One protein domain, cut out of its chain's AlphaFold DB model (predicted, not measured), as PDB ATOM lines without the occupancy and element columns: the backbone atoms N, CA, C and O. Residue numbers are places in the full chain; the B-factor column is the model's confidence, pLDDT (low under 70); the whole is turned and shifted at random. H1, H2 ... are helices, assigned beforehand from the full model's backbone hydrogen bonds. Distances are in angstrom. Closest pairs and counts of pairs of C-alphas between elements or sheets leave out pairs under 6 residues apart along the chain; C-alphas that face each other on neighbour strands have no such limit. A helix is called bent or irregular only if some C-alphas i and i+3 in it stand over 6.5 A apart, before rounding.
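Overview. This is residues 50 to 124 of the 168 residues of an uncharacterized protein of Rheinheimera sp. YQF-2 (UniProt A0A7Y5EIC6). Helices H1, H2, H4 and H5 stand in that order in an arc round H3, which packs on each of them; successive helices form hairpins, their packing part aligned, part crossed. The printed part has 75 residues, five named helices, H1 to H5, and no named strand: all helix. It is compact, with a radius of gyration of the C-alphas of 10.9 A, spanning 30 by 28 by 20 A.

Arrangement. H2, residues 60 to 74, touches H3, residues 78 to 90, at a shallow tilt of 14 degrees, opposite ways; closest C-alphas Ile 71 and Ile 81, 5.7 A. H4, residues 95 to 104, touches H2 at a steep 46 degrees; closest C-alphas Ala 64 and Ser 101, 5.3 A. H5, residues 109 to 123, touches H3; closest C-alphas Ala 86 and Thr 119, 6.1 A. H1, residues 50 to 58, touches H2; closest C-alphas Leu 56 and Ala 63, 5.6 A. Each O i to N i+4 pair is within hydrogen-bond range except in H2, 9 of 11.

Along the chain. H2 measures 20.8 A and is irregular, C-alphas 61 and 64 being 7.9 A apart; H5 measures 20.6 A. C-alpha 50 begins H1 at (15.955, 15.939, -0.298); C-alpha 123 ends H5 at (27.880, 26.082, -6.578).

Size, cuts and confidence. The printed part has no cut; its links are tight. Residues 50, 109 and 118 to 124 have pLDDT under 70.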
ATOM      1  N   ALA A  50      16.703  14.829  -0.882       59.31
ATOM      2  CA  ALA A  50      15.955  15.939  -0.298       59.31
ATOM      3  C   ALA A  50      15.623  15.739   1.197       59.31
ATOM      4  O   ALA A  50      15.709  16.691   1.976       59.31
ATOM      5  N   ASP A  51      15.285  14.515   1.621       72.38
ATOM      6  CA  ASP A  51      15.056  14.197   3.038       72.38
ATOM      7  C   ASP A  51      16.348  14.272   3.854       72.38
ATOM      8  O   ASP A  51      16.319  14.657   5.025       72.38
ATOM      9  N   LEU A  52      17.484  13.926   3.240       72.81
ATOM     10  CA  LEU A  52      18.792  14.022   3.878       72.81
ATOM     11  C   LEU A  52      19.181  15.485   4.113       72.81
ATOM     12  O   LEU A  52      19.548  15.837   5.232       72.81
ATOM     13  N   THR A  53      19.032  16.356   3.110       74.19
ATOM     14  CA  THR A  53      19.308  17.798   3.249       74.19
ATOM     15  C   THR A  53      18.438  18.427   4.343       74.19
ATOM     16  O   THR A  53      18.931  19.204   5.159       74.19
ATOM     17  N   ALA A  54      17.155  18.053   4.419       76.88
ATOM     18  CA  ALA A  54      16.252  18.532   5.466       76.88
ATOM     19  C   ALA A  54      16.655  18.042   6.872       76.88
ATOM     20  O   ALA A  54      16.588  18.810   7.831       76.88
ATOM     21  N   GLN A  55      17.111  16.791   7.001       76.94
ATOM     22  CA  GLN A  55      17.601  16.237   8.271       76.94
ATOM     23  C   GLN A  55      18.924  16.876   8.706       76.94
ATOM     24  O   GLN A  55      19.089  17.178   9.887       76.94
ATOM     25  N   LEU A  56      19.827  17.153   7.762       79.00
ATOM     26  CA  LEU A  56      21.079  17.871   8.016       79.00
ATOM     27  C   LEU A  56      20.831  19.316   8.464       79.00
ATOM     28  O   LEU A  56      21.502  19.795   9.374       79.00
ATOM     29  N   ALA A  57      19.836  19.989   7.884       76.62
ATOM     30  CA  ALA A  57      19.435  21.328   8.312       76.62
ATOM     31  C   ALA A  57      18.770  21.338   9.702       76.62
ATOM     32  O   ALA A  57      18.896  22.314  10.438       76.62
ATOM     33  N   ALA A  58      18.051  20.268  10.059       77.12
ATOM     34  CA  ALA A  58      17.358  20.152  11.341       77.12
ATOM     35  C   ALA A  58      18.275  19.730  12.502       77.12
ATOM     36  O   ALA A  58      18.014  20.121  13.638       77.12
ATOM     37  N   ALA A  59      19.314  18.934  12.229       79.31
ATOM     38  CA  ALA A  59      20.242  18.404  13.228       79.31
ATOM     39  C   ALA A  59      21.692  18.387  12.692       79.31
ATOM     40  O   ALA A  59      22.248  17.310  12.436       79.31
ATOM     41  N   PRO A  60      22.321  19.562  12.500       74.31
ATOM     42  CA  PRO A  60      23.676  19.666  11.954       74.31
ATOM     43  C   PRO A  60      24.736  18.984  12.833       74.31
ATOM     44  O   PRO A  60      25.742  18.494  12.322       74.31
ATOM     45  N   GLU A  61      24.502  18.878  14.141       78.94
ATOM     46  CA  GLU A  61      25.359  18.150  15.081       78.94
ATOM     47  C   GLU A  61      25.451  16.645  14.782       78.94
ATOM     48  O   GLU A  61      26.458  16.016  15.101       78.94
ATOM     49  N   ASN A  62      24.442  16.081  14.108       78.44
ATOM     50  CA  ASN A  62      24.370  14.663  13.748       78.44
ATOM     51  C   ASN A  62      24.747  14.403  12.283       78.44
ATOM     52  O   ASN A  62      24.560  13.289  11.784       78.44
ATOM     53  N   ALA A  63      25.293  15.403  11.582       76.94
ATOM     54  CA  ALA A  63      25.562  15.323  10.151       76.94
ATOM     55  C   ALA A  63      26.427  14.118   9.767       76.94
ATOM     56  O   ALA A  63      26.090  13.386   8.839       76.94
ATOM     57  N   ALA A  64      27.488  13.852  10.530       76.94
ATOM     58  CA  ALA A  64      28.380  12.728  10.265       76.94
ATOM     59  C   ALA A  64      27.660  11.370  10.339       76.94
ATOM     60  O   ALA A  64      27.856  10.501   9.489       76.94
ATOM     61  N   GLN A  65      26.781  11.201  11.328       80.94
ATOM     62  CA  GLN A  65      26.023   9.968  11.533       80.94
ATOM     63  C   GLN A  65      24.930   9.790  10.472       80.94
ATOM     64  O   GLN A  65      24.734   8.684   9.970       80.94
ATOM     65  N   LEU A  66      24.256  10.878  10.087       81.56
ATOM     66  CA  LEU A  66      23.262  10.875   9.011       81.56
ATOM     67  C   LEU A  66      23.897  10.528   7.658       81.56
ATOM     68  O   LEU A  66      23.377   9.664   6.952       81.56
ATOM     69  N   ILE A  67      25.045  11.129   7.333       81.75
ATOM     70  CA  ILE A  67      25.804  10.832   6.109       81.75
ATOM     71  C   ILE A  67      26.271   9.372   6.115       81.75
ATOM     72  O   ILE A  67      26.068   8.659   5.135       81.75
ATOM     73  N   ALA A  68      26.840   8.889   7.224       80.94
ATOM     74  CA  ALA A  68      27.312   7.509   7.326       80.94
ATOM     75  C   ALA A  68      26.177   6.480   7.159       80.94
ATOM     76  O   ALA A  68      26.336   5.479   6.452       80.94
ATOM     77  N   ASN A  69      25.011   6.743   7.757       80.06
ATOM     78  CA  ASN A  69      23.826   5.896   7.613       80.06
ATOM     79  C   ASN A  69      23.294   5.899   6.175       80.06
ATOM     80  O   ASN A  69      22.961   4.835   5.654       80.06
ATOM     81  N   ALA A  70      23.256   7.064   5.523       81.19
ATOM     82  CA  ALA A  70      22.820   7.187   4.135       81.19
ATOM     83  C   ALA A  70      23.760   6.433   3.177       81.19
ATOM     84  O   ALA A  70      23.293   5.660   2.341       81.19
ATOM     85  N   ILE A  71      25.080   6.581   3.338       79.81
ATOM     86  CA  ILE A  71      26.085   5.855   2.541       79.81
ATOM     87  C   ILE A  71      25.965   4.341   2.764       79.81
ATOM     88  O   ILE A  71      26.012   3.561   1.814       79.81
ATOM     89  N   THR A  72      25.755   3.907   4.009       79.56
ATOM     90  CA  THR A  72      25.540   2.485   4.320       79.56
ATOM     91  C   THR A  72      24.256   1.965   3.664       79.56
ATOM     92  O   THR A  72      24.244   0.862   3.115       79.56
ATOM     93  N   ALA A  73      23.184   2.763   3.665       76.75
ATOM     94  CA  ALA A  73      21.918   2.425   3.020       76.75
ATOM     95  C   ALA A  73      22.022   2.360   1.486       76.75
ATOM     96  O   ALA A  73      21.304   1.574   0.869       76.75
ATOM     97  N   ALA A  74      22.936   3.125   0.879       78.69
ATOM     98  CA  ALA A  74      23.248   3.033  -0.546       78.69
ATOM     99  C   ALA A  74      23.892   1.686  -0.929       78.69
ATOM    100  O   ALA A  74      23.880   1.318  -2.099       78.69
ATOM    101  N   ASN A  75      24.412   0.918   0.040       76.44
ATOM    102  CA  ASN A  75      24.888  -0.459  -0.145       76.44
ATOM    103  C   ASN A  75      25.906  -0.622  -1.298       76.44
ATOM    104  O   ASN A  75      25.903  -1.628  -2.009       76.44
ATOM    105  N   GLY A  76      26.764   0.383  -1.495       71.12
ATOM    106  CA  GLY A  76      27.774   0.400  -2.556       71.12
ATOM    107  C   GLY A  76      27.278   0.856  -3.933       71.12
ATOM    108  O   GLY A  76      28.032   0.740  -4.896       71.12
ATOM    109  N   ASP A  77      26.050   1.368  -4.053       74.00
ATOM    110  CA  ASP A  77      25.589   2.061  -5.261       74.00
ATOM    111  C   ASP A  77      26.283   3.426  -5.377       74.00
ATOM    112  O   ASP A  77      25.978   4.372  -4.651       74.00
ATOM    113  N   GLU A  78      27.246   3.504  -6.293       74.38
ATOM    114  CA  GLU A  78      28.097   4.673  -6.512       74.38
ATOM    115  C   GLU A  78      27.279   5.926  -6.859       74.38
ATOM    116  O   GLU A  78      27.503   6.980  -6.269       74.38
ATOM    117  N   ALA A  79      26.243   5.801  -7.697       73.75
ATOM    118  CA  ALA A  79      25.393   6.933  -8.072       73.75
ATOM    119  C   ALA A  79      24.572   7.459  -6.882       73.75
ATOM    120  O   ALA A  79      24.346   8.664  -6.750       73.75
ATOM    121  N   ALA A  80      24.136   6.566  -5.989       75.00
ATOM    122  CA  ALA A  80      23.445   6.962  -4.766       75.00
ATOM    123  C   ALA A  80      24.404   7.630  -3.766       75.00
ATOM    124  O   ALA A  80      24.032   8.624  -3.139       75.00
ATOM    125  N   ILE A  81      25.640   7.131  -3.643       76.69
ATOM    126  CA  ILE A  81      26.678   7.718  -2.783       76.69
ATOM    127  C   ILE A  81      27.041   9.130  -3.261       76.69
ATOM    128  O   ILE A  81      27.073  10.050  -2.444       76.69
ATOM    129  N   GLU A  82      27.246   9.334  -4.564       78.12
ATOM    130  CA  GLU A  82      27.495  10.665  -5.139       78.12
ATOM    131  C   GLU A  82      26.349  11.637  -4.832       78.12
ATOM    132  O   GLU A  82      26.583  12.756  -4.373       78.12
ATOM    133  N   ALA A  83      25.101  11.190  -5.000       77.81
ATOM    134  CA  ALA A  83      23.924  12.005  -4.721       77.81
ATOM    135  C   ALA A  83      23.811  12.386  -3.229       77.81
ATOM    136  O   ALA A  83      23.442  13.515  -2.903       77.81
ATOM    137  N   ILE A  84      24.164  11.472  -2.317       81.88
ATOM    138  CA  ILE A  84      24.205  11.708  -0.863       81.88
ATOM    139  C   ILE A  84      25.279  12.739  -0.496       81.88
ATOM    140  O   ILE A  84      25.017  13.650   0.291       81.88
ATOM    141  N   LEU A  85      26.478  12.610  -1.068       81.50
ATOM    142  CA  LEU A  85      27.597  13.518  -0.814       81.50
ATOM    143  C   LEU A  85      27.313  14.925  -1.360       81.50
ATOM    144  O   LEU A  85      27.558  15.908  -0.659       81.50
ATOM    145  N   ALA A  86      26.732  15.022  -2.558       78.81
ATOM    146  CA  ALA A  86      26.281  16.289  -3.129       78.81
ATOM    147  C   ALA A  86      25.197  16.948  -2.257       78.81
ATOM    148  O   ALA A  86      25.304  18.125  -1.927       78.81
ATOM    149  N   ALA A  87      24.211  16.176  -1.781       79.19
ATOM    150  CA  ALA A  87      23.162  16.681  -0.892       79.19
ATOM    151  C   ALA A  87      23.702  17.186   0.459       79.19
ATOM    152  O   ALA A  87      23.150  18.131   1.026       79.19
ATOM    153  N   ALA A  88      24.772  16.574   0.978       80.12
ATOM    154  CA  ALA A  88      25.449  17.036   2.188       80.12
ATOM    155  C   ALA A  88      26.228  18.340   1.960       80.12
ATOM    156  O   ALA A  88      26.190  19.234   2.808       80.12
ATOM    157  N   ALA A  89      26.885  18.476   0.806       80.00
ATOM    158  CA  ALA A  89      27.548  19.716   0.415       80.00
ATOM    159  C   ALA A  89      26.536  20.858   0.196       80.00
ATOM    160  O   ALA A  89      26.746  21.959   0.705       80.00
ATOM    161  N   ASP A  90      25.401  20.584  -0.456       77.38
ATOM    162  CA  ASP A  90      24.300  21.543  -0.635       77.38
ATOM    163  C   ASP A  90      23.654  21.958   0.698       77.38
ATOM    164  O   ASP A  90      23.209  23.096   0.853       77.38
ATOM    165  N   ALA A  91      23.637  21.062   1.692       76.19
ATOM    166  CA  ALA A  91      23.203  21.378   3.054       76.19
ATOM    167  C   ALA A  91      24.192  22.288   3.815       76.19
ATOM    168  O   ALA A  91      23.893  22.714   4.930       76.19
ATOM    169  N   GLY A  92      25.361  22.585   3.237       77.81
ATOM    170  CA  GLY A  92      26.395  23.418   3.846       77.81
ATOM    171  C   GLY A  92      27.275  22.685   4.861       77.81
ATOM    172  O   GLY A  92      27.910  23.338   5.688       77.81
ATOM    173  N   VAL A  93      27.317  21.349   4.829       81.06
ATOM    174  CA  VAL A  93      28.228  20.569   5.680       81.06
ATOM    175  C   VAL A  93      29.667  20.771   5.197       81.06
ATOM    176  O   VAL A  93      29.944  20.728   3.999       81.06
ATOM    177  N   GLU A  94      30.603  20.985   6.126       81.81
ATOM    178  CA  GLU A  94      32.015  21.158   5.775       81.81
ATOM    179  C   GLU A  94      32.589  19.916   5.077       81.81
ATOM    180  O   GLU A  94      32.351  18.776   5.485       81.81
ATOM    181  N   ALA A  95      33.413  20.150   4.052       77.88
ATOM    182  CA  ALA A  95      34.045  19.102   3.255       77.88
ATOM    183  C   ALA A  95      34.841  18.097   4.107       77.88
ATOM    184  O   ALA A  95      34.790  16.897   3.843       77.88
ATOM    185  N   ASP A  96      35.517  18.568   5.160       79.69
ATOM    186  CA  ASP A  96      36.287  17.716   6.072       79.69
ATOM    187  C   ASP A  96      35.385  16.745   6.854       79.69
ATOM    188  O   ASP A  96      35.748  15.585   7.062       79.69
ATOM    189  N   VAL A  97      34.177  17.179   7.234       79.69
ATOM    190  CA  VAL A  97      33.186  16.345   7.934       79.69
ATOM    191  C   VAL A  97      32.595  15.303   6.985       79.69
ATOM    192  O   VAL A  97      32.452  14.136   7.360       79.69
ATOM    193  N   ILE A  98      32.297  15.697   5.744       81.00
ATOM    194  CA  ILE A  98      31.827  14.786   4.691       81.00
ATOM    195  C   ILE A  98      32.889  13.711   4.414       81.00
ATOM    196  O   ILE A  98      32.577  12.517   4.418       81.00
ATOM    197  N   LEU A  99      34.153  14.118   4.249       80.25
ATOM    198  CA  LEU A  99      35.274  13.217   3.985       80.25
ATOM    199  C   LEU A  99      35.515  12.247   5.144       80.25
ATOM    200  O   LEU A  99      35.606  11.039   4.919       80.25
ATOM    201  N   ALA A 100      35.561  12.743   6.383       78.81
ATOM    202  CA  ALA A 100      35.734  11.900   7.563       78.81
ATOM    203  C   ALA A 100      34.611  10.855   7.696       78.81
ATOM    204  O   ALA A 100      34.877   9.691   8.004       78.81
ATOM    205  N   SER A 101      33.368  11.250   7.403       79.12
ATOM    206  CA  SER A 101      32.200  10.366   7.475       79.12
ATOM    207  C   SER A 101      32.239   9.288   6.392       79.12
ATOM    208  O   SER A 101      32.067   8.108   6.692       79.12
ATOM    209  N   ALA A 102      32.540   9.658   5.149       77.44
ATOM    210  CA  ALA A 102      32.603   8.728   4.025       77.44
ATOM    211  C   ALA A 102      33.754   7.713   4.162       77.44
ATOM    212  O   ALA A 102      33.556   6.514   3.954       77.44
ATOM    213  N   VAL A 103      34.930   8.167   4.613       80.31
ATOM    214  CA  VAL A 103      36.080   7.286   4.886       80.31
ATOM    215  C   VAL A 103      35.765   6.298   6.011       80.31
ATOM    216  O   VAL A 103      36.153   5.134   5.923       80.31
ATOM    217  N   SER A 104      35.019   6.714   7.041       78.75
ATOM    218  CA  SER A 104      34.641   5.823   8.149       78.75
ATOM    219  C   SER A 104      33.761   4.640   7.716       78.75
ATOM    220  O   SER A 104      33.808   3.581   8.341       78.75
ATOM    221  N   VAL A 105      33.014   4.796   6.617       76.12
ATOM    222  CA  VAL A 105      32.147   3.760   6.021       76.12
ATOM    223  C   VAL A 105      32.879   2.949   4.937       76.12
ATOM    224  O   VAL A 105      32.359   1.950   4.446       76.12
ATOM    225  N   GLY A 106      34.119   3.320   4.600       74.62
ATOM    226  CA  GLY A 106      34.947   2.623   3.613       74.62
ATOM    227  C   GLY A 106      34.789   3.125   2.176       74.62
ATOM    228  O   GLY A 106      35.179   2.414   1.252       74.62
ATOM    229  N   VAL A 107      34.238   4.326   1.975       76.81
ATOM    230  CA  VAL A 107      34.219   4.991   0.662       76.81
ATOM    231  C   VAL A 107      35.616   5.522   0.341       76.81
ATOM    232  O   VAL A 107      36.304   6.052   1.216       76.81
ATOM    233  N   ASP A 108      36.036   5.389  -0.918       76.94
ATOM    234  CA  ASP A 108      37.333   5.894  -1.359       76.94
ATOM    235  C   ASP A 108      37.372   7.433  -1.262       76.94
ATOM    236  O   ASP A 108      36.505   8.113  -1.825       76.94
ATOM    237  N   PRO A 109      38.368   8.019  -0.572       69.31
ATOM    238  CA  PRO A 109      38.467   9.467  -0.399       69.31
ATOM    239  C   PRO A 109      38.606  10.230  -1.724       69.31
ATOM    240  O   PRO A 109      38.268  11.412  -1.778       69.31
ATOM    241  N   SER A 110      39.056   9.574  -2.798       74.75
ATOM    242  CA  SER A 110      39.179  10.180  -4.130       74.75
ATOM    243  C   SER A 110      37.811  10.517  -4.734       74.75
ATOM    244  O   SER A 110      37.649  11.592  -5.307       74.75
ATOM    245  N   VAL A 111      36.815   9.639  -4.548       72.44
ATOM    246  CA  VAL A 111      35.429   9.850  -5.012       72.44
ATOM    247  C   VAL A 111      34.801  11.018  -4.257       72.44
ATOM    248  O   VAL A 111      34.201  11.909  -4.850       72.44
ATOM    249  N   VAL A 112      35.014  11.071  -2.942       71.25
ATOM    250  CA  VAL A 112      34.472  12.136  -2.092       71.25
ATOM    251  C   VAL A 112      35.069  13.494  -2.453       71.25
ATOM    252  O   VAL A 112      34.335  14.470  -2.600       71.25
ATOM    253  N   ALA A 113      36.389  13.560  -2.642       72.00
ATOM    254  CA  ALA A 113      37.065  14.788  -3.051       72.00
ATOM    255  C   ALA A 113      36.580  15.281  -4.423       72.00
ATOM    256  O   ALA A 113      36.400  16.485  -4.605       72.00
ATOM    257  N   GLN A 114      36.336  14.364  -5.362       74.00
ATOM    258  CA  GLN A 114      35.831  14.702  -6.688       74.00
ATOM    259  C   GLN A 114      34.392  15.230  -6.638       74.00
ATOM    260  O   GLN A 114      34.138  16.313  -7.154       74.00
ATOM    261  N   VAL A 115      33.478  14.559  -5.929       71.62
ATOM    262  CA  VAL A 115      32.079  15.011  -5.794       71.62
ATOM    263  C   VAL A 115      31.982  16.361  -5.087       71.62
ATOM    264  O   VAL A 115      31.217  17.229  -5.508       71.62
ATOM    265  N   VAL A 116      32.764  16.578  -4.026       70.25
ATOM    266  CA  VAL A 116      32.792  17.868  -3.322       70.25
ATOM    267  C   VAL A 116      33.357  18.965  -4.227       70.25
ATOM    268  O   VAL A 116      32.800  20.061  -4.259       70.25
ATOM    269  N   ALA A 117      34.413  18.686  -4.996       70.00
ATOM    270  CA  ALA A 117      34.962  19.638  -5.960       70.00
ATOM    271  C   ALA A 117      33.970  19.957  -7.089       70.00
ATOM    272  O   ALA A 117      33.809  21.127  -7.442       70.00
ATOM    273  N   ASP A 118      33.268  18.955  -7.618       68.50
ATOM    274  CA  ASP A 118      32.262  19.121  -8.669       68.50
ATOM    275  C   ASP A 118      31.047  19.900  -8.153       68.50
ATOM    276  O   ASP A 118      30.561  20.809  -8.826       68.50
ATOM    277  N   THR A 119      30.615  19.637  -6.917       65.06
ATOM    278  CA  THR A 119      29.498  20.351  -6.280       65.06
ATOM    279  C   THR A 119      29.888  21.789  -5.930       65.06
ATOM    280  O   THR A 119      29.118  22.708  -6.190       65.06
ATOM    281  N   GLN A 120      31.107  22.040  -5.437       62.88
ATOM    282  CA  GLN A 120      31.618  23.404  -5.229       62.88
ATOM    283  C   GLN A 120      31.819  24.162  -6.548       62.88
ATOM    284  O   GLN A 120      31.590  25.369  -6.600       62.88
ATOM    285  N   THR A 121      32.211  23.474  -7.622       60.16
ATOM    286  CA  THR A 121      32.321  24.060  -8.967       60.16
ATOM    287  C   THR A 121      30.943  24.369  -9.554       60.16
ATOM    288  O   THR A 121      30.785  25.386 -10.225       60.16
ATOM    289  N   ALA A 122      29.932  23.543  -9.271       54.25
ATOM    290  CA  ALA A 122      28.540  23.805  -9.634       54.25
ATOM    291  C   ALA A 122      27.897  24.914  -8.776       54.25
ATOM    292  O   ALA A 122      27.064  25.669  -9.276       54.25
ATOM    293  N   ALA A 123      28.301  25.033  -7.507       43.22
ATOM    294  CA  ALA A 123      27.880  26.082  -6.578       43.22
ATOM    295  C   ALA A 123      28.640  27.403  -6.774       43.22
ATOM    296  O   ALA A 123      28.180  28.458  -6.325       43.22
ATOM    297  N   ALA A 124      29.786  27.385  -7.468       41.00
ATOM    298  CA  ALA A 124      30.382  28.599  -7.996       41.00
ATOM    299  C   ALA A 124      29.332  29.267  -8.893       41.00
ATOM    300  O   ALA A 124      28.699  28.579  -9.695       41.00
TER     301      ALA A 124